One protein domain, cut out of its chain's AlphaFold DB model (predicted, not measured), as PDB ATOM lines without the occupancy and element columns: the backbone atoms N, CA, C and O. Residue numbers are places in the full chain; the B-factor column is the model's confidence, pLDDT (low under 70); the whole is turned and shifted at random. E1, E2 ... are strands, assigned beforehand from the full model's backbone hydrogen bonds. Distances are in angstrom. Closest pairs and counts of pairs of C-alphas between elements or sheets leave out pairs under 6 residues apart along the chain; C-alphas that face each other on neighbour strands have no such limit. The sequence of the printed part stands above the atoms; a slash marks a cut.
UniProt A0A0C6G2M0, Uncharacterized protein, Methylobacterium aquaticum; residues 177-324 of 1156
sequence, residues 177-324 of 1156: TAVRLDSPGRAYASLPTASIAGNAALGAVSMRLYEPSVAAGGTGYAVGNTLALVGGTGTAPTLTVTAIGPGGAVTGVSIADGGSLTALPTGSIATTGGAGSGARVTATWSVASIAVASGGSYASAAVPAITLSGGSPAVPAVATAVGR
ATOM      1  N   THR A 177     204.500 134.068 223.027       85.75
ATOM      2  CA  THR A 177     203.227 134.810 223.085       85.75
ATOM      3  C   THR A 177     203.350 136.257 222.619       85.75
ATOM      4  O   THR A 177     202.376 136.815 222.125       85.75
ATOM      5  N   ALA A 178     204.531 136.866 222.748       88.69
ATOM      6  CA  ALA A 178     204.801 138.225 222.282       88.69
ATOM      7  C   ALA A 178     206.298 138.432 222.007       88.69
ATOM      8  O   ALA A 178     207.138 137.677 222.492       88.69
ATOM      9  N   VAL A 179     206.634 139.495 221.277       89.12
ATOM     10  CA  VAL A 179     208.007 139.997 221.139       89.12
ATOM     11  C   VAL A 179     208.129 141.311 221.905       89.12
ATOM     12  O   VAL A 179     207.350 142.231 221.662       89.12
ATOM     13  N   ARG A 180     209.113 141.424 222.804       89.75
ATOM     14  CA  ARG A 180     209.489 142.697 223.432       89.75
ATOM     15  C   ARG A 180     210.631 143.320 222.637       89.75
ATOM     16  O   ARG A 180     211.631 142.656 222.385       89.75
ATOM     17  N   LEU A 181     210.505 144.595 222.278       89.75
ATOM     18  CA  LEU A 181     211.631 145.390 221.788       89.75
ATOM     19  C   LEU A 181     212.369 145.971 222.998       89.75
ATOM     20  O   LEU A 181     211.809 146.786 223.728       89.75
ATOM     21  N   ASP A 182     213.613 145.551 223.209       82.19
ATOM     22  CA  ASP A 182     214.508 146.115 224.227       82.19
ATOM     23  C   ASP A 182     215.214 147.375 223.698       82.19
ATOM     24  O   ASP A 182     215.537 148.295 224.450       82.19
ATOM     25  N   SER A 183     215.398 147.434 222.375       86.44
ATOM     26  CA  SER A 183     215.746 148.634 221.619       86.44
ATOM     27  C   SER A 183     214.989 148.621 220.285       86.44
ATOM     28  O   SER A 183     215.060 147.615 219.578       86.44
ATOM     29  N   PRO A 184     214.307 149.708 219.878       88.00
ATOM     30  CA  PRO A 184     213.645 149.788 218.573       88.00
ATOM     31  C   PRO A 184     214.628 150.023 217.407       88.00
ATOM     32  O   PRO A 184     214.212 150.043 216.248       88.00
ATOM     33  N   GLY A 185     215.920 150.229 217.696       91.44
ATOM     34  CA  GLY A 185     216.925 150.638 216.713       91.44
ATOM     35  C   GLY A 185     216.633 152.010 216.086       91.44
ATOM     36  O   GLY A 185     215.686 152.701 216.469       91.44
ATOM     37  N   ARG A 186     217.466 152.425 215.128       91.94
ATOM     38  CA  ARG A 186     217.284 153.675 214.364       91.94
ATOM     39  C   ARG A 186     218.029 153.653 213.030       91.94
ATOM     40  O   ARG A 186     218.940 152.849 212.831       91.94
ATOM     41  N   ALA A 187     217.668 154.593 212.158       91.44
ATOM     42  CA  ALA A 187     218.227 154.755 210.815       91.44
ATOM     43  C   ALA A 187     217.990 153.562 209.871       91.44
ATOM     44  O   ALA A 187     218.797 153.307 208.983       91.44
ATOM     45  N   TYR A 188     216.870 152.849 210.032       93.31
ATOM     46  CA  TYR A 188     216.422 151.874 209.038       93.31
ATOM     47  C   TYR A 188     216.024 152.582 207.734       93.31
ATOM     48  O   TYR A 188     215.246 153.537 207.772       93.31
ATOM     49  N   ALA A 189     216.528 152.092 206.597       92.00
ATOM     50  CA  ALA A 189     216.202 152.590 205.251       92.00
ATOM     51  C   ALA A 189     215.230 151.672 204.478       92.00
ATOM     52  O   ALA A 189     214.613 152.085 203.498       92.00
ATOM     53  N   SER A 190     215.077 150.426 204.928       94.25
ATOM     54  CA  SER A 190     214.079 149.456 204.464       94.25
ATOM     55  C   SER A 190     213.624 148.586 205.644       94.25
ATOM     56  O   SER A 190     214.199 148.672 206.735       94.25
ATOM     57  N   LEU A 191     212.568 147.778 205.474       94.69
ATOM     58  CA  LEU A 191     212.126 146.885 206.549       94.69
ATOM     59  C   LEU A 191     213.202 145.828 206.854       94.69
ATOM     60  O   LEU A 191     213.689 145.184 205.920       94.69
ATOM     61  N   PRO A 192     213.531 145.587 208.134       96.06
ATOM     62  CA  PRO A 192     214.264 144.396 208.518       96.06
ATOM     63  C   PRO A 192     213.352 143.163 208.475       96.06
ATOM     64  O   PRO A 192     212.164 143.228 208.791       96.06
ATOM     65  N   THR A 193     213.927 142.012 208.147       94.56
ATOM     66  CA  THR A 193     213.313 140.704 208.370       94.56
ATOM     67  C   THR A 193     213.594 140.248 209.799       94.56
ATOM     68  O   THR A 193     214.744 140.220 210.236       94.56
ATOM     69  N   ALA A 194     212.541 139.885 210.534       94.81
ATOM     70  CA  ALA A 194     212.656 139.285 211.859       94.81
ATOM     71  C   ALA A 194     212.652 137.755 211.756       94.81
ATOM     72  O   ALA A 194     211.807 137.177 211.072       94.81
ATOM     73  N   SER A 195     213.564 137.097 212.465       93.81
ATOM     74  CA  SER A 195     213.633 135.640 212.573       93.81
ATOM     75  C   SER A 195     213.892 135.198 214.015       93.81
ATOM     76  O   SER A 195     214.444 135.938 214.828       93.81
ATOM     77  N   ILE A 196     213.468 133.981 214.348       91.94
ATOM     78  CA  ILE A 196     213.704 133.335 215.642       91.94
ATOM     79  C   ILE A 196     214.046 131.865 215.391       91.94
ATOM     80  O   ILE A 196     213.566 131.271 214.427       91.94
ATOM     81  N   ALA A 197     214.892 131.271 216.232       86.94
ATOM     82  CA  ALA A 197     215.198 129.847 216.130       86.94
ATOM     83  C   ALA A 197     214.037 128.971 216.648       86.94
ATOM     84  O   ALA A 197     213.283 129.367 217.539       86.94
ATOM     85  N   GLY A 198     213.937 127.742 216.134       86.69
ATOM     86  CA  GLY A 198     212.914 126.763 216.521       86.69
ATOM     87  C   GLY A 198     211.611 126.884 215.726       86.69
ATOM     88  O   GLY A 198     211.611 127.322 214.581       86.69
ATOM     89  N   ASN A 199     210.500 126.454 216.330       86.19
ATOM     90  CA  ASN A 199     209.231 126.227 215.624       86.19
ATOM     91  C   ASN A 199     208.250 127.419 215.662       86.19
ATOM     92  O   ASN A 199     207.093 127.256 215.272       86.19
ATOM     93  N   ALA A 200     208.660 128.584 216.172       88.44
ATOM     94  CA  ALA A 200     207.839 129.794 216.148       88.44
ATOM     95  C   ALA A 200     208.076 130.585 214.857       88.44
ATOM     96  O   ALA A 200     209.214 130.736 214.416       88.44
ATOM     97  N   ALA A 201     207.010 131.133 214.280       92.06
ATOM     98  CA  ALA A 201     207.093 132.064 213.164       92.06
ATOM     99  C   ALA A 201     206.844 133.491 213.662       92.06
ATOM    100  O   ALA A 201     205.820 133.774 214.289       92.06
ATOM    101  N   LEU A 202     207.751 134.410 213.337       93.62
ATOM    102  CA  LEU A 202     207.484 135.841 213.463       93.62
ATOM    103  C   LEU A 202     206.656 136.309 212.260       93.62
ATOM    104  O   LEU A 202     206.772 135.773 211.159       93.62
ATOM    105  N   GLY A 203     205.764 137.264 212.504       93.81
ATOM    106  CA  GLY A 203     204.919 137.879 211.488       93.81
ATOM    107  C   GLY A 203     205.550 139.142 210.908       93.81
ATOM    108  O   GLY A 203     206.766 139.327 210.940       93.81
ATOM    109  N   ALA A 204     204.706 140.036 210.394       94.19
ATOM    110  CA  ALA A 204     205.160 141.326 209.893       94.19
ATOM    111  C   ALA A 204     205.879 142.139 210.986       94.19
ATOM    112  O   ALA A 204     205.429 142.219 212.134       94.19
ATOM    113  N   VAL A 205     206.977 142.782 210.590       96.31
ATOM    114  CA  VAL A 205     207.582 143.881 211.340       96.31
ATOM    115  C   VAL A 205     206.822 145.154 210.980       96.31
ATOM    116  O   VAL A 205     206.613 145.425 209.796       96.31
ATOM    117  N   SER A 206     206.411 145.930 211.981       97.12
ATOM    118  CA  SER A 206     205.913 147.290 211.773       97.12
ATOM    119  C   SER A 206     206.998 148.300 212.123       97.12
ATOM    120  O   SER A 206     207.715 148.147 213.116       97.12
ATOM    121  N   MET A 207     207.098 149.350 211.316       97.81
ATOM    122  CA  MET A 207     208.053 150.443 211.446       97.81
ATOM    123  C   MET A 207     207.327 151.746 211.780       97.81
ATOM    124  O   MET A 207     206.243 152.011 211.264       97.81
ATOM    125  N   ARG A 208     207.955 152.598 212.587       97.44
ATOM    126  CA  ARG A 208     207.503 153.970 212.856       97.44
ATOM    127  C   ARG A 208     208.574 154.976 212.463       97.44
ATOM    128  O   ARG A 208     209.772 154.675 212.518       97.44
ATOM    129  N   LEU A 209     208.134 156.169 212.093       97.31
ATOM    130  CA  LEU A 209     208.996 157.316 211.842       97.31
ATOM    131  C   LEU A 209     209.826 157.618 213.098       97.31
ATOM    132  O   LEU A 209     209.293 157.645 214.207       97.31
ATOM    133  N   TYR A 210     211.134 157.798 212.919       94.25
ATOM    134  CA  TYR A 210     212.077 158.112 213.996       94.25
ATOM    135  C   TYR A 210     212.575 159.554 213.898       94.25
ATOM    136  O   TYR A 210     212.541 160.282 214.885       94.25
ATOM    137  N   GLU A 211     212.992 159.976 212.703       93.50
ATOM    138  CA  GLU A 211     213.557 161.307 212.468       93.50
ATOM    139  C   GLU A 211     213.193 161.785 211.049       93.50
ATOM    140  O   GLU A 211     213.656 161.191 210.067       93.50
ATOM    141  N   PRO A 212     212.322 162.803 210.913       96.50
ATOM    142  CA  PRO A 212     212.048 163.480 209.651       96.50
ATOM    143  C   PRO A 212     213.026 164.641 209.422       96.50
ATOM    144  O   PRO A 212     213.343 165.392 210.341       96.50
ATOM    145  N   SER A 213     213.416 164.864 208.172       96.69
ATOM    146  CA  SER A 213     214.114 166.074 207.728       96.69
ATOM    147  C   SER A 213     213.433 166.656 206.491       96.69
ATOM    148  O   SER A 213     212.903 165.924 205.653       96.69
ATOM    149  N   VAL A 214     213.383 167.986 206.378       97.56
ATOM    150  CA  VAL A 214     212.663 168.654 205.283       97.56
ATOM    151  C   VAL A 214     213.489 168.572 203.998       97.56
ATOM    152  O   VAL A 214     214.541 169.191 203.889       97.56
ATOM    153  N   ALA A 215     212.991 167.825 203.013       97.19
ATOM    154  CA  ALA A 215     213.625 167.674 201.702       97.19
ATOM    155  C   ALA A 215     213.156 168.748 200.701       97.19
ATOM    156  O   ALA A 215     213.895 169.119 199.793       97.19
ATOM    157  N   ALA A 216     211.931 169.255 200.867       97.75
ATOM    158  CA  ALA A 216     211.433 170.454 200.198       97.75
ATOM    159  C   ALA A 216     210.357 171.111 201.073       97.75
ATOM    160  O   ALA A 216     209.436 170.432 201.522       97.75
ATOM    161  N   GLY A 217     210.438 172.424 201.294       96.81
ATOM    162  CA  GLY A 217     209.487 173.129 202.163       96.81
ATOM    163  C   GLY A 217     208.084 173.321 201.573       96.81
ATOM    164  O   GLY A 217     207.138 173.580 202.313       96.81
ATOM    165  N   GLY A 218     207.923 173.205 200.252       98.06
ATOM    166  CA  GLY A 218     206.680 173.580 199.576       98.06
ATOM    167  C   GLY A 218     206.378 175.080 199.698       98.06
ATOM    168  O   GLY A 218     207.296 175.890 199.795       98.06
ATOM    169  N   THR A 219     205.097 175.451 199.676       97.81
ATOM    170  CA  THR A 219     204.606 176.835 199.847       97.81
ATOM    171  C   THR A 219     203.240 176.851 200.536       97.81
ATOM    172  O   THR A 219     202.509 175.864 200.467       97.81
ATOM    173  N   GLY A 220     202.865 177.969 201.163       97.44
ATOM    174  CA  GLY A 220     201.523 178.201 201.720       97.44
ATOM    175  C   GLY A 220     201.209 177.525 203.064       97.44
ATOM    176  O   GLY A 220     200.078 177.614 203.531       97.44
ATOM    177  N   TYR A 221     202.174 176.859 203.701       98.25
ATOM    178  CA  TYR A 221     201.986 176.256 205.022       98.25
ATOM    179  C   TYR A 221     202.091 177.293 206.146       98.25
ATOM    180  O   TYR A 221     202.813 178.286 206.036       98.25
ATOM    181  N   ALA A 222     201.414 177.015 207.262       98.19
ATOM    182  CA  ALA A 222     201.544 177.762 208.511       98.19
ATOM    183  C   ALA A 222     202.064 176.865 209.649       98.19
ATOM    184  O   ALA A 222     201.882 175.646 209.633       98.19
ATOM    185  N   VAL A 223     202.686 177.473 210.664       97.94
ATOM    186  CA  VAL A 223     203.059 176.776 211.908       97.94
ATOM    187  C   VAL A 223     201.801 176.190 212.564       97.94
ATOM    188  O   VAL A 223     200.742 176.815 212.557       97.94
ATOM    189  N   GLY A 224     201.900 174.966 213.081       97.12
ATOM    190  CA  GLY A 224     200.765 174.199 213.602       97.12
ATOM    191  C   GLY A 224     199.966 173.422 212.545       97.12
ATOM    192  O   GLY A 224     199.030 172.717 212.904       97.12
ATOM    193  N   ASN A 225     200.310 173.500 211.251       98.44
ATOM    194  CA  ASN A 225     199.718 172.623 210.232       98.44
ATOM    195  C   ASN A 225     200.139 171.160 210.457       98.44
ATOM    196  O   ASN A 225     201.331 170.880 210.589       98.44
ATOM    197  N   THR A 226     199.178 170.234 210.433       98.19
ATOM    198  CA  THR A 226     199.446 168.787 210.455       98.19
ATOM    199  C   THR A 226     199.652 168.251 209.038       98.19
ATOM    200  O   THR A 226     198.816 168.481 208.163       98.19
ATOM    201  N   LEU A 227     200.746 167.518 208.825       98.38
ATOM    202  CA  LEU A 227     201.145 166.917 207.552       98.38
ATOM    203  C   LEU A 227     201.222 165.389 207.687       98.38
ATOM    204  O   LEU A 227     202.058 164.878 208.428       98.38
ATOM    205  N   ALA A 228     200.389 164.649 206.963       98.12
ATOM    206  CA  ALA A 228     200.491 163.196 206.838       98.12
ATOM    207  C   ALA A 228     201.519 162.816 205.760       98.12
ATOM    208  O   ALA A 228     201.576 163.446 204.701       98.12
ATOM    209  N   LEU A 229     202.323 161.778 206.004       98.00
ATOM    210  CA  LEU A 229     203.258 161.240 205.009       98.00
ATOM    211  C   LEU A 229     202.514 160.373 203.983       98.00
ATOM    212  O   LEU A 229     201.735 159.494 204.345       98.00
ATOM    213  N   VAL A 230     202.790 160.584 202.694       97.44
ATOM    214  CA  VAL A 230     202.165 159.842 201.590       97.44
ATOM    215  C   VAL A 230     203.063 158.697 201.129       97.44
ATOM    216  O   VAL A 230     204.146 158.919 200.588       97.44
ATOM    217  N   GLY A 231     202.568 157.468 201.276       95.50
ATOM    218  CA  GLY A 231     203.194 156.246 200.775       95.50
ATOM    219  C   GLY A 231     203.344 155.170 201.849       95.50
ATOM    220  O   GLY A 231     202.984 155.370 203.008       95.50
ATOM    221  N   GLY A 232     203.910 154.028 201.456       95.75
ATOM    222  CA  GLY A 232     203.996 152.853 202.322       95.75
ATOM    223  C   GLY A 232     202.648 152.146 202.513       95.75
ATOM    224  O   GLY A 232     201.673 152.443 201.825       95.75
ATOM    225  N   THR A 233     202.610 151.205 203.455       96.69
ATOM    226  CA  THR A 233     201.415 150.411 203.796       96.69
ATOM    227  C   THR A 233     201.271 150.352 205.309       96.69
ATOM    228  O   THR A 233     202.228 149.980 205.981       96.69
ATOM    229  N   GLY A 234     200.094 150.685 205.844       96.50
ATOM    230  CA  GLY A 234     199.809 150.727 207.284       96.50
ATOM    231  C   GLY A 234     199.247 152.083 207.722       96.50
ATOM    232  O   GLY A 234     198.675 152.807 206.907       96.50
ATOM    233  N   THR A 235     199.417 152.438 208.996       97.19
ATOM    234  CA  THR A 235     199.036 153.759 209.521       97.19
ATOM    235  C   THR A 235     200.107 154.785 209.162       97.19
ATOM    236  O   THR A 235     201.237 154.696 209.649       97.19
ATOM    237  N   ALA A 236     199.754 155.758 208.320       97.56
ATOM    238  CA  ALA A 236     200.654 156.825 207.890       97.56
ATOM    239  C   ALA A 236     201.118 157.700 209.078       97.56
ATOM    240  O   ALA A 236     200.273 158.148 209.855       97.56
ATOM    241  N   PRO A 237     202.428 157.990 209.216       97.88
ATOM    242  CA  PRO A 237     202.926 158.955 210.193       97.88
ATOM    243  C   PRO A 237     202.392 160.367 209.927       97.88
ATOM    244  O   PRO A 237     202.147 160.740 208.774       97.88
ATOM    245  N   THR A 238     202.300 161.180 210.978       98.25
ATOM    246  CA  THR A 238     201.933 162.599 210.879       98.25
ATOM    247  C   THR A 238     202.957 163.501 211.562       98.25
ATOM    248  O   THR A 238     203.582 163.143 212.561       98.25
ATOM    249  N   LEU A 239     203.131 164.694 211.004       98.38
ATOM    250  CA  LEU A 239     204.042 165.736 211.461       98.38
ATOM    251  C   LEU A 239     203.269 167.009 211.794       98.38
ATOM    252  O   LEU A 239     202.255 167.288 211.161       98.38
ATOM    253  N   THR A 240     203.799 167.832 212.689       98.25
ATOM    254  CA  THR A 240     203.366 169.222 212.874       98.25
ATOM    255  C   THR A 240     204.437 170.158 212.324       98.25
ATOM    256  O   THR A 240     205.615 170.010 212.649       98.25
ATOM    257  N   VAL A 241     204.050 171.140 211.507       98.44
ATOM    258  CA  VAL A 241     204.946 172.220 211.058       98.44
ATOM    259  C   VAL A 241     205.319 173.091 212.256       98.44
ATOM    260  O   VAL A 241     204.450 173.728 212.851       98.44
ATOM    261  N   THR A 242     206.605 173.143 212.602       97.69
ATOM    262  CA  THR A 242     207.129 173.944 213.723       97.69
ATOM    263  C   THR A 242     207.763 175.255 213.269       97.69
ATOM    264  O   THR A 242     207.741 176.224 214.025       97.69
ATOM    265  N   ALA A 243     208.272 175.323 212.036       97.31
ATOM    266  CA  ALA A 243     208.835 176.541 211.457       97.31
ATOM    267  C   ALA A 243     208.543 176.652 209.954       97.31
ATOM    268  O   ALA A 243     208.465 175.647 209.240       97.31
ATOM    269  N   ILE A 244     208.405 177.895 209.484       98.44
ATOM    270  CA  ILE A 244     208.234 178.256 208.073       98.44
ATOM    271  C   ILE A 244     209.185 179.396 207.693       98.44
ATOM    272  O   ILE A 244     209.518 180.244 208.520       98.44
ATOM    273  N   GLY A 245     209.598 179.428 206.429       97.38
ATOM    274  CA  GLY A 245     210.277 180.548 205.788       97.38
ATOM    275  C   GLY A 245     209.325 181.416 204.947       97.38
ATOM    276  O   GLY A 245     208.101 181.238 204.987       97.38
ATOM    277  N   PRO A 246     209.873 182.353 204.149       95.56
ATOM    278  CA  PRO A 246     209.099 183.193 203.237       95.56
ATOM    279  C   PRO A 246     208.174 182.379 202.320       95.56
ATOM    280  O   PRO A 246     208.531 181.296 201.859       95.56
ATOM    281  N   GLY A 247     206.968 182.894 202.063       95.69
ATOM    282  CA  GLY A 247     205.966 182.210 201.235       95.69
ATOM    283  C   GLY A 247     205.341 180.955 201.865       95.69
ATOM    284  O   GLY A 247     204.667 180.204 201.163       95.69
ATOM    285  N   GLY A 248     205.553 180.701 203.163       97.44
ATOM    286  CA  GLY A 248     205.007 179.521 203.845       97.44
ATOM    287  C   GLY A 248     205.690 178.215 203.434       97.44
ATOM    288  O   GLY A 248     205.055 177.163 203.430       97.44
ATOM    289  N   ALA A 249     206.962 178.271 203.037       98.25
ATOM    290  CA  ALA A 249     207.778 177.077 202.849       98.25
ATOM    291  C   ALA A 249     208.146 176.492 204.220       98.25
ATOM    292  O   ALA A 249     208.726 177.193 205.043       98.25
ATOM    293  N   VAL A 250     207.831 175.225 204.481       98.31
ATOM    294  CA  VAL A 250     208.202 174.533 205.724       98.31
ATOM    295  C   VAL A 250     209.725 174.506 205.875       98.31
ATOM    296  O   VAL A 250     210.437 174.118 204.952       98.31
ATOM    297  N   THR A 251     210.222 174.899 207.046       98.06
ATOM    298  CA  THR A 251     211.648 174.840 207.416       98.06
ATOM    299  C   THR A 251     211.900 173.981 208.653       98.06
ATOM    300  O   THR A 251     213.028 173.551 208.868       98.06
ATOM    301  N   GLY A 252     210.861 173.674 209.437       96.31
ATOM    302  CA  GLY A 252     210.940 172.785 210.593       96.31
ATOM    303  C   GLY A 252     209.654 171.989 210.793       96.31
ATOM    304  O   GLY A 252     208.552 172.492 210.560       96.31
ATOM    305  N   VAL A 253     209.809 170.743 211.238       98.38
ATOM    306  CA  VAL A 253     208.724 169.812 211.576       98.38
ATOM    307  C   VAL A 253     209.038 169.076 212.879       98.38
ATOM    308  O   VAL A 253     210.202 168.859 213.207       98.38
ATOM    309  N   SER A 254     208.005 168.647 213.598       97.06
ATOM    310  CA  SER A 254     208.090 167.655 214.676       97.06
ATOM    311  C   SER A 254     207.157 166.478 214.387       97.06
ATOM    312  O   SER A 254     206.200 166.618 213.626       97.06
ATOM    313  N   ILE A 255     207.425 165.306 214.969       97.50
ATOM    314  CA  ILE A 255     206.528 164.146 214.851       97.50
ATOM    315  C   ILE A 255     205.296 164.375 215.735       97.50
ATOM    316  O   ILE A 255     205.438 164.655 216.923       97.50
ATOM    317  N   ALA A 256     204.104 164.229 215.153       95.19
ATOM    318  CA  ALA A 256     202.826 164.217 215.866       95.19
ATOM    319  C   ALA A 256     202.340 162.774 216.105       95.19
ATOM    320  O   ALA A 256     201.941 162.436 217.216       95.19
ATOM    321  N   ASP A 257     202.468 161.906 215.096       96.50
ATOM    322  CA  ASP A 257     202.339 160.451 215.220       96.50
ATOM    323  C   ASP A 257     203.456 159.769 214.416       96.50
ATOM    324  O   ASP A 257     203.698 160.102 213.253       96.50
ATOM    325  N   GLY A 258     204.139 158.802 215.029       95.88
ATOM    326  CA  GLY A 258     205.163 157.995 214.368       95.88
ATOM    327  C   GLY A 258     204.602 157.002 213.343       95.88
ATOM    328  O   GLY A 258     205.366 156.510 212.513       95.88
ATOM    329  N   GLY A 259     203.299 156.713 213.374       97.75
ATOM    330  CA  GLY A 259     202.652 155.748 212.488       97.75
ATOM    331  C   GLY A 259     203.042 154.291 212.771       97.75
ATOM    332  O   GLY A 259     203.714 153.967 213.753       97.75
ATOM    333  N   SER A 260     202.586 153.389 211.901       96.88
ATOM    334  CA  SER A 260     202.798 151.940 212.013       96.88
ATOM    335  C   SER A 260     202.727 151.315 210.617       96.88
ATOM    336  O   SER A 260     201.640 151.013 210.119       96.88
ATOM    337  N   LEU A 261     203.880 151.195 209.955       97.50
ATOM    338  CA  LEU A 261     204.011 150.810 208.550       97.50
ATOM    339  C   LEU A 261     204.658 149.431 208.359       97.50
ATOM    340  O   LEU A 261     205.774 149.183 208.810       97.50
ATOM    341  N   THR A 262     203.994 148.567 207.590       96.56
ATOM    342  CA  THR A 262     204.490 147.262 207.114       96.56
ATOM    343  C   THR A 262     205.102 147.320 205.706       96.56
ATOM    344  O   THR A 262     205.671 146.337 205.238       96.56
ATOM    345  N   ALA A 263     205.040 148.474 205.036       96.56
ATOM    346  CA  ALA A 263     205.879 148.811 203.886       96.56
ATOM    347  C   ALA A 263     206.345 150.268 204.011       96.56
ATOM    348  O   ALA A 263     205.529 151.144 204.299       96.56
ATOM    349  N   LEU A 264     207.638 150.534 203.803       96.31
ATOM    350  CA  LEU A 264     208.216 151.872 203.958       96.31
ATOM    351  C   LEU A 264     208.182 152.676 202.643       96.31
ATOM    352  O   LEU A 264     208.526 152.125 201.595       96.31
ATOM    353  N   PRO A 265     207.838 153.980 202.677       96.06
ATOM    354  CA  PRO A 265     208.102 154.896 201.573       96.06
ATOM    355  C   PRO A 265     209.615 155.101 201.397       96.06
ATOM    356  O   PRO A 265     210.357 155.155 202.378       96.06
ATOM    357  N   THR A 266     210.071 155.264 200.155       92.38
ATOM    358  CA  THR A 266     211.491 155.457 199.821       92.38
ATOM    359  C   THR A 266     211.771 156.859 199.271       92.38
ATOM    360  O   THR A 266     210.934 157.474 198.611       92.38
ATOM    361  N   GLY A 267     212.979 157.375 199.524       92.50
ATOM    362  CA  GLY A 267     213.435 158.662 198.993       92.50
ATOM    363  C   GLY A 267     212.742 159.882 199.615       92.50
ATOM    364  O   GLY A 267     212.609 159.979 200.833       92.50
ATOM    365  N   SER A 268     212.354 160.846 198.772       96.12
ATOM    366  CA  SER A 268     211.738 162.116 199.187       96.12
ATOM    367  C   SER A 268     210.210 161.999 199.227       96.12
ATOM    368  O   SER A 268     209.519 162.136 198.210       96.12
ATOM    369  N   ILE A 269     209.693 161.728 200.421       98.00
ATOM    370  CA  ILE A 269     208.297 161.401 200.716       98.00
ATOM    371  C   ILE A 269     207.442 162.663 200.586       98.00
ATOM    372  O   ILE A 269     207.752 163.691 201.187       98.00
ATOM    373  N   ALA A 270     206.365 162.602 199.802       97.88
ATOM    374  CA  ALA A 270     205.398 163.696 199.714       97.88
ATOM    375  C   ALA A 270     204.521 163.761 200.973       97.88
ATOM    376  O   ALA A 270     204.314 162.748 201.639       97.88
ATOM    377  N   THR A 271     203.980 164.940 201.281       97.94
ATOM    378  CA  THR A 271     203.041 165.118 202.398       97.94
ATOM    379  C   THR A 271     201.698 165.687 201.943       97.94
ATOM    380  O   THR A 271     201.616 166.372 200.923       97.94
ATOM    381  N   THR A 272     200.642 165.396 202.703       97.44
ATOM    382  CA  THR A 272     199.282 165.937 202.537       97.44
ATOM    383  C   THR A 272     198.764 166.513 203.852       97.44
ATOM    384  O   THR A 272     199.240 166.151 204.923       97.44
ATOM    385  N   GLY A 273     197.778 167.410 203.788       96.44
ATOM    386  CA  GLY A 273     197.321 168.183 204.947       96.44
ATOM    387  C   GLY A 273     197.997 169.554 205.040       96.44
ATOM    388  O   GLY A 273     198.863 169.892 204.233       96.44
ATOM    389  N   GLY A 274     197.555 170.363 206.006       96.12
ATOM    390  CA  GLY A 274     197.842 171.798 206.044       96.12
ATOM    391  C   GLY A 274     197.112 172.593 204.950       96.12
ATOM    392  O   GLY A 274     196.298 172.050 204.207       96.12
ATOM    393  N   ALA A 275     197.400 173.894 204.873       92.94
ATOM    394  CA  ALA A 275     196.879 174.787 203.828       92.94
ATOM    395  C   ALA A 275     197.829 174.934 202.620       92.94
ATOM    396  O   ALA A 275     197.439 175.471 201.584       92.94
ATOM    397  N   GLY A 276     199.077 174.482 202.764       96.94
ATOM    398  CA  GLY A 276     200.109 174.585 201.741       96.94
ATOM    399  C   GLY A 276     200.155 173.407 200.769       96.94
ATOM    400  O   GLY A 276     199.403 172.439 200.871       96.94
ATOM    401  N   SER A 277     201.091 173.477 199.825       97.69
ATOM    402  CA  SER A 277     201.347 172.414 198.851       97.69
ATOM    403  C   SER A 277     202.839 172.198 198.591       97.69
ATOM    404  O   SER A 277     203.663 173.105 198.738       97.69
ATOM    405  N   GLY A 278     203.194 170.981 198.174       97.31
ATOM    406  CA  GLY A 278     204.536 170.643 197.695       97.31
ATOM    407  C   GLY A 278     205.584 170.342 198.771       97.31
ATOM    408  O   GLY A 278     206.741 170.125 198.406       97.31
ATOM    409  N   ALA A 279     205.225 170.294 200.060       98.38
ATOM    410  CA  ALA A 279     206.170 169.878 201.095       98.38
ATOM    411  C   ALA A 279     206.554 168.394 200.952       98.38
ATOM    412  O   ALA A 279     205.711 167.520 200.700       98.38
ATOM    413  N   ARG A 280     207.845 168.112 201.143       98.44
ATOM    414  CA  ARG A 280     208.434 166.770 201.130       98.44
ATOM    415  C   ARG A 280     209.413 166.588 202.277       98.44
ATOM    416  O   ARG A 280     210.168 167.504 202.604       98.44
ATOM    417  N   VAL A 281     209.467 165.376 202.813       98.12
ATOM    418  CA  VAL A 281     210.412 164.984 203.863       98.12
ATOM    419  C   VAL A 281     211.238 163.774 203.442       98.12
ATOM    420  O   VAL A 281     210.753 162.868 202.770       98.12
ATOM    421  N   THR A 282     212.496 163.749 203.855       96.62
ATOM    422  CA  THR A 282     213.260 162.511 204.020       96.62
ATOM    423  C   THR A 282     213.007 161.975 205.426       96.62
ATOM    424  O   THR A 282     212.762 162.744 206.354       96.62
ATOM    425  N   ALA A 283     213.013 160.655 205.591       95.00
ATOM    426  CA  ALA A 283     212.644 160.010 206.846       95.00
ATOM    427  C   ALA A 283     213.593 158.864 207.181       95.00
ATOM    428  O   ALA A 283     213.916 158.050 206.312       95.00
ATOM    429  N   THR A 284     213.962 158.758 208.455       94.50
ATOM    430  CA  THR A 284     214.532 157.535 209.016       94.50
ATOM    431  C   THR A 284     213.520 156.808 209.894       94.50
ATOM    432  O   THR A 284     212.628 157.421 210.490       94.50
ATOM    433  N   TRP A 285     213.662 155.486 209.980       96.56
ATOM    434  CA  TRP A 285     212.675 154.615 210.613       96.56
ATOM    435  C   TRP A 285     213.269 153.846 211.801       96.56
ATOM    436  O   TRP A 285     214.479 153.607 211.880       96.56
ATOM    437  N   SER A 286     212.395 153.449 212.727       96.19
ATOM    438  CA  SER A 286     212.679 152.556 213.859       96.19
ATOM    439  C   SER A 286     211.629 151.446 213.918       96.19
ATOM    440  O   SER A 286     210.518 151.619 213.412       96.19
ATOM    441  N   VAL A 287     211.959 150.304 214.518       96.50
ATOM    442  CA  VAL A 287     211.004 149.202 214.685       96.50
ATOM    443  C   VAL A 287     209.952 149.605 215.722       96.50
ATOM    444  O   VAL A 287     210.287 149.989 216.841       96.50
ATOM    445  N   ALA A 288     208.677 149.535 215.344       95.50
ATOM    446  CA  ALA A 288     207.537 149.827 216.211       95.50
ATOM    447  C   ALA A 288     207.038 148.568 216.930       95.50
ATOM    448  O   ALA A 288     206.769 148.600 218.129       95.50
ATOM    449  N   SER A 289     206.927 147.455 216.202       95.81
ATOM    450  CA  SER A 289     206.520 146.157 216.738       95.81
ATOM    451  C   SER A 289     206.947 145.012 215.817       95.81
ATOM    452  O   SER A 289     207.266 145.212 214.645       95.81
ATOM    453  N   ILE A 290     206.951 143.792 216.355       95.75
ATOM    454  CA  ILE A 290     207.166 142.553 215.604       95.75
ATOM    455  C   ILE A 290     206.013 141.622 215.973       95.75
ATOM    456  O   ILE A 290     205.854 141.267 217.142       95.75
ATOM    457  N   ALA A 291     205.183 141.256 214.997       94.75
ATOM    458  CA  ALA A 291     204.084 140.327 215.234       94.75
ATOM    459  C   ALA A 291     204.601 138.898 215.486       94.75
ATOM    460  O   ALA A 291     205.670 138.513 215.012       94.75
ATOM    461  N   VAL A 292     203.806 138.077 216.172       93.31
ATOM    462  CA  VAL A 292     204.002 136.621 216.241       93.31
ATOM    463  C   VAL A 292     202.980 135.979 215.304       93.31
ATOM    464  O   VAL A 292     201.782 136.151 215.502       93.31
ATOM    465  N   ALA A 293     203.440 135.272 214.270       94.00
ATOM    466  CA  ALA A 293     202.575 134.555 213.328       94.00
ATOM    467  C   ALA A 293     202.227 133.145 213.833       94.00
ATOM    468  O   ALA A 293     201.109 132.673 213.642       94.00
ATOM    469  N   SER A 294     203.158 132.484 214.523       89.81
ATOM    470  CA  SER A 294     202.879 131.294 215.326       89.81
ATOM    471  C   SER A 294     203.825 131.238 216.522       89.81
ATOM    472  O   SER A 294     205.015 131.521 216.404       89.81
ATOM    473  N   GLY A 295     203.308 130.862 217.694       85.00
ATOM    474  CA  GLY A 295     204.120 130.817 218.912       85.00
ATOM    475  C   GLY A 295     205.084 129.627 218.995       85.00
ATOM    476  O   GLY A 295     205.970 129.607 219.846       85.00
ATOM    477  N   GLY A 296     204.928 128.626 218.124       87.31
ATOM    478  CA  GLY A 296     205.741 127.413 218.137       87.31
ATOM    479  C   GLY A 296     205.631 126.611 219.437       87.31
ATOM    480  O   GLY A 296     204.646 126.677 220.173       87.31
ATOM    481  N   SER A 297     206.659 125.816 219.722       78.56
ATOM    482  CA  SER A 297     206.811 125.086 220.983       78.56
ATOM    483  C   SER A 297     208.295 124.939 221.294       78.56
ATOM    484  O   SER A 297     209.070 124.555 220.418       78.56
ATOM    485  N   TYR A 298     208.682 125.247 222.532       72.75
ATOM    486  CA  TYR A 298     210.073 125.248 222.980       72.75
ATOM    487  C   TYR A 298     210.290 124.195 224.067       72.75
ATOM    488  O   TYR A 298     209.635 124.213 225.104       72.75
ATOM    489  N   ALA A 299     211.208 123.260 223.805       66.31
ATOM    490  CA  ALA A 299     211.528 122.149 224.705       66.31
ATOM    491  C   ALA A 299     212.551 122.515 225.800       66.31
ATOM    492  O   ALA A 299     212.776 121.733 226.722       66.31
ATOM    493  N   SER A 300     213.177 123.689 225.700       66.38
ATOM    494  CA  SER A 300     214.142 124.229 226.656       66.38
ATOM    495  C   SER A 300     213.633 125.542 227.256       66.38
ATOM    496  O   SER A 300     212.985 126.339 226.583       66.38
ATOM    497  N   ALA A 301     213.988 125.806 228.517       62.62
ATOM    498  CA  ALA A 301     213.686 127.076 229.188       62.62
ATOM    499  C   ALA A 301     214.527 128.267 228.670       62.62
ATOM    500  O   ALA A 301     214.284 129.410 229.051       62.62
ATOM    501  N   ALA A 302     215.519 128.005 227.812       66.50
ATOM    502  CA  ALA A 302     216.295 129.029 227.124       66.50
ATOM    503  C   ALA A 302     215.489 129.565 225.934       66.50
ATOM    504  O   ALA A 302     215.479 128.967 224.856       66.50
ATOM    505  N   VAL A 303     214.801 130.688 226.149       65.88
ATOM    506  CA  VAL A 303     214.061 131.392 225.098       65.88
ATOM    507  C   VAL A 303     215.039 131.824 223.989       65.88
ATOM    508  O   VAL A 303     216.075 132.412 224.314       65.88
ATOM    509  N   PRO A 304     214.770 131.555 222.696       80.00
ATOM    510  CA  PRO A 304     215.715 131.902 221.642       80.00
ATOM    511  C   PRO A 304     215.781 133.409 221.399       80.00
ATOM    512  O   PRO A 304     214.768 134.111 221.451       80.00
ATOM    513  N   ALA A 305     216.974 133.893 221.053       82.69
ATOM    514  CA  ALA A 305     217.165 135.258 220.583       82.69
ATOM    515  C   ALA A 305     216.421 135.497 219.256       82.69
ATOM    516  O   ALA A 305     216.372 134.623 218.387       82.69
ATOM    517  N   ILE A 306     215.883 136.707 219.094       89.62
ATOM    518  CA  ILE A 306     215.294 137.172 217.837       89.62
ATOM    519  C   ILE A 306     216.375 137.915 217.058       89.62
ATOM    520  O   ILE A 306     216.987 138.853 217.565       89.62
ATOM    521  N   THR A 307     216.605 137.498 215.817       91.00
ATOM    522  CA  THR A 307     217.557 138.139 214.908       91.00
ATOM    523  C   THR A 307     216.803 139.036 213.939       91.00
ATOM    524  O   THR A 307     215.876 138.597 213.259       91.00
ATOM    525  N   LEU A 308     217.204 140.303 213.873       91.56
ATOM    526  CA  LEU A 308     216.719 141.270 212.892       91.56
ATOM    527  C   LEU A 308     217.810 141.478 211.841       91.56
ATOM    528  O   LEU A 308     218.918 141.897 212.169       91.56
ATOM    529  N   SER A 309     217.496 141.170 210.586       91.00
ATOM    530  CA  SER A 309     218.423 141.245 209.451       91.00
ATOM    531  C   SER A 309     217.897 142.162 208.347       91.00
ATOM    532  O   SER A 309     216.696 142.388 208.241       91.00
ATOM    533  N   GLY A 310     218.784 142.694 207.502       88.00
ATOM    534  CA  GLY A 310     218.409 143.691 206.494       88.00
ATOM    535  C   GLY A 310     218.134 145.077 207.092       88.00
ATOM    536  O   GLY A 310     218.496 145.363 208.232       88.00
ATOM    537  N   GLY A 311     217.546 145.973 206.296       82.06
ATOM    538  CA  GLY A 311     217.202 147.341 206.707       82.06
ATOM    539  C   GLY A 311     218.370 148.330 206.874       82.06
ATOM    540  O   GLY A 311     218.129 149.538 206.894       82.06
ATOM    541  N   SER A 312     219.607 147.824 206.968       84.75
ATOM    542  CA  SER A 312     220.879 148.553 207.128       84.75
ATOM    543  C   SER A 312     220.863 149.687 208.175       84.75
ATOM    544  O   SER A 312     221.247 150.812 207.854       84.75
ATOM    545  N   PRO A 313     220.418 149.426 209.420       83.31
ATOM    546  CA  PRO A 313     220.326 150.450 210.455       83.31
ATOM    547  C   PRO A 313     221.704 150.905 210.953       83.31
ATOM    548  O   PRO A 313     222.604 150.089 211.148       83.31
ATOM    549  N   ALA A 314     221.836 152.192 211.287       77.00
ATOM    550  CA  ALA A 314     223.018 152.703 211.991       77.00
ATOM    551  C   ALA A 314     223.099 152.210 213.450       77.00
ATOM    552  O   ALA A 314     224.179 152.179 214.033       77.00
ATOM    553  N   VAL A 315     221.964 151.822 214.050       79.19
ATOM    554  CA  VAL A 315     221.915 151.082 215.323       79.19
ATOM    555  C   VAL A 315     220.844 149.992 215.215       79.19
ATOM    556  O   VAL A 315     219.660 150.338 215.120       79.19
ATOM    557  N   PRO A 316     221.216 148.698 215.241       77.56
ATOM    558  CA  PRO A 316     220.260 147.599 215.221       77.56
ATOM    559  C   PRO A 316     219.249 147.655 216.371       77.56
ATOM    560  O   PRO A 316     219.573 148.006 217.508       77.56
ATOM    561  N   ALA A 317     218.014 147.268 216.069       77.44
ATOM    562  CA  ALA A 317     217.015 146.940 217.072       77.44
ATOM    563  C   ALA A 317     217.379 145.634 217.798       77.44
ATOM    564  O   ALA A 317     217.969 144.725 217.213       77.44
ATOM    565  N   VAL A 318     216.992 145.540 219.068       83.50
ATOM    566  CA  VAL A 318     217.199 144.363 219.923       83.50
ATOM    567  C   VAL A 318     215.836 143.893 220.404       83.50
ATOM    568  O   VAL A 318     215.044 144.698 220.900       83.50
ATOM    569  N   ALA A 319     215.561 142.602 220.235       76.31
ATOM    570  CA  ALA A 319     214.271 142.012 220.547       76.31
ATOM    571  C   ALA A 319     214.427 140.735 221.381       76.31
ATOM    572  O   ALA A 319     215.123 139.798 220.984       76.31
ATOM    573  N   THR A 320     213.720 140.680 222.506       83.56
ATOM    574  CA  THR A 320     213.618 139.500 223.363       83.56
ATOM    575  C   THR A 320     212.254 138.854 223.162       83.56
ATOM    576  O   THR A 320     211.204 139.493 223.279       83.56
ATOM    577  N   ALA A 321     212.259 137.559 222.869       78.50
ATOM    578  CA  ALA A 321     211.051 136.745 222.835       78.50
ATOM    579  C   ALA A 321     210.422 136.629 224.241       78.50
ATOM    580  O   ALA A 321     211.116 136.397 225.227       78.50
ATOM    581  N   VAL A 322     209.095 136.760 224.339       76.38
ATOM    582  CA  VAL A 322     208.340 136.623 225.595       76.38
ATOM    583  C   VAL A 322     207.509 135.343 225.551       76.38
ATOM    584  O   VAL A 322     206.430 135.293 224.950       76.38
ATOM    585  N   GLY A 323     208.030 134.296 226.191       70.31
ATOM    586  CA  GLY A 323     207.302 133.059 226.473       70.31
ATOM    587  C   GLY A 323     206.514 133.163 227.781       70.31
ATOM    588  O   GLY A 323     207.008 133.694 228.776       70.31
ATOM    589  N   ARG A 324     205.287 132.634 227.803       54.16
ATOM    590  CA  ARG A 324     204.440 132.629 229.005       54.16
ATOM    591  C   ARG A 324     204.882 131.535 229.986       54.16
ATOM    592  O   ARG A 324     204.403 130.405 229.908       54.16
TER     593      ARG A 324
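AT A GLANCE: This is residues 177 to 324 of the 1156 residues of an uncharacterized protein of Methylobacterium aquaticum (UniProt A0A0C6G2M0). A long rod of strands is built on a ribbon of two long, bent, antiparallel strands, E3 and E10, which runs through most of its length. At one end of the ribbon E9, E4, E6 and E7 continue its sheet and curl it round until E7 comes back to E3, like part of a barrel; at the other end the smaller sheet of E1, E12, E11 and E2 covers the ribbon as a second layer, and the short pair E5 and E8 lies between these two ends, with E8 next to E3. The printed part has 148 residues with twelve named strands, E1 to E12 in order along the chain, and no named helix, and its class is all strand. The large sheet runs E3, E10, E9, E4, E6, E7, all antiparallel, and the smaller one E1, E12, E11, E2. The whole is only just loose, close to compact, with a radius of gyration of the C-alphas of 18.1 A and spans of 65 by 23 by 20 A.

IN THESE COORDINATES: In the large sheet, E3 is residues 201 to 219, 46.8 A from C-alpha 201 at (207.093, 132.064, 213.164) to C-alpha 219 at (204.606, 176.835, 199.847), and E10 is residues 277 to 294, 44.3 A. E3 bends by 61 degrees at residue 216, and E10 by 67 degrees at residue 282. E9 is residues 269 to 272, E4 residues 226 to 230, E6 residues 238 to 244, 17.1 A, and E7 residues 250 to 257, 18.0 A. The short pair is E5, residues 233 to 235, and E8, residues 260 to 263. In the smaller sheet, E1 is residues 177 to 183, 18.7 A, beginning at C-alpha 177 (203.227, 134.810, 223.085). E12 is residues 318 to 323, 16.4 A, ending at C-alpha 323 (207.302, 133.059, 226.473); E11 is residues 305 to 309, 12.7 A, and E2 residues 193 to 196, 10.4 A.

HOW THE PARTS SIT: E3 and E10 are antiparallel at 171 degrees, with N 206 and O 289 2.9 A apart and N 282 and O 213 2.9 A apart, both within hydrogen-bond range. Their sheet is strongly twisted and is a folded sheet, bent back on itself into two leaves: E3 and E10 face E4, E6 and E7, with E9 as the hinge. E9 and E10 form a hairpin, with N 281 and O 269 at 2.9 A. E9 is staggered, pairing with E10 over residues 269 to 270 and with E4 over 270 to 272, where N 230 and O 270 are 2.8 A apart. E4 pairs with E6 through N 227 and O 239, 2.8 A, and E6 and E7 form a hairpin with N 240 and O 254 at 2.8 A. Edge strands E7 and E3 touch, their closest C-alphas being those of Val 250 and Gly 217, 4.0 A. E5 and E8 are antiparallel, with N 235 and O 260 at 2.9 A; E8 touches E3, closest at the C-alphas of Thr 262 and Ser 206, 4.9 A. The two larger sheets form a sandwich, two sheets face to face, with best planes 27 degrees apart; E1 touches E10, closest at the C-alphas of Val 179 and Ile 290, 6.2 A. E1 and E12 are antiparallel, with N 180 and O 320 at 2.9 A, as are E11 and E2, with N 195 and O 307 at 2.9 A, while E12 and E11 meet only at a point. E1 with E12, E2 with E11, E3 with E10 and E4 with E9 make a jelly roll, four nested antiparallel pairs wound over both sheets.

THE WHOLE: The C-alphas farthest apart are those of Pro 246 and Ala 299, 64.8 A, whereas those of Thr 177 and Arg 324, the first and last printed, are 6.4 A apart. The printed part has no cut, and no link is long. The mean pLDDT of the printed part is 91.9; residues 299 to 303 and residue 324 are under 70.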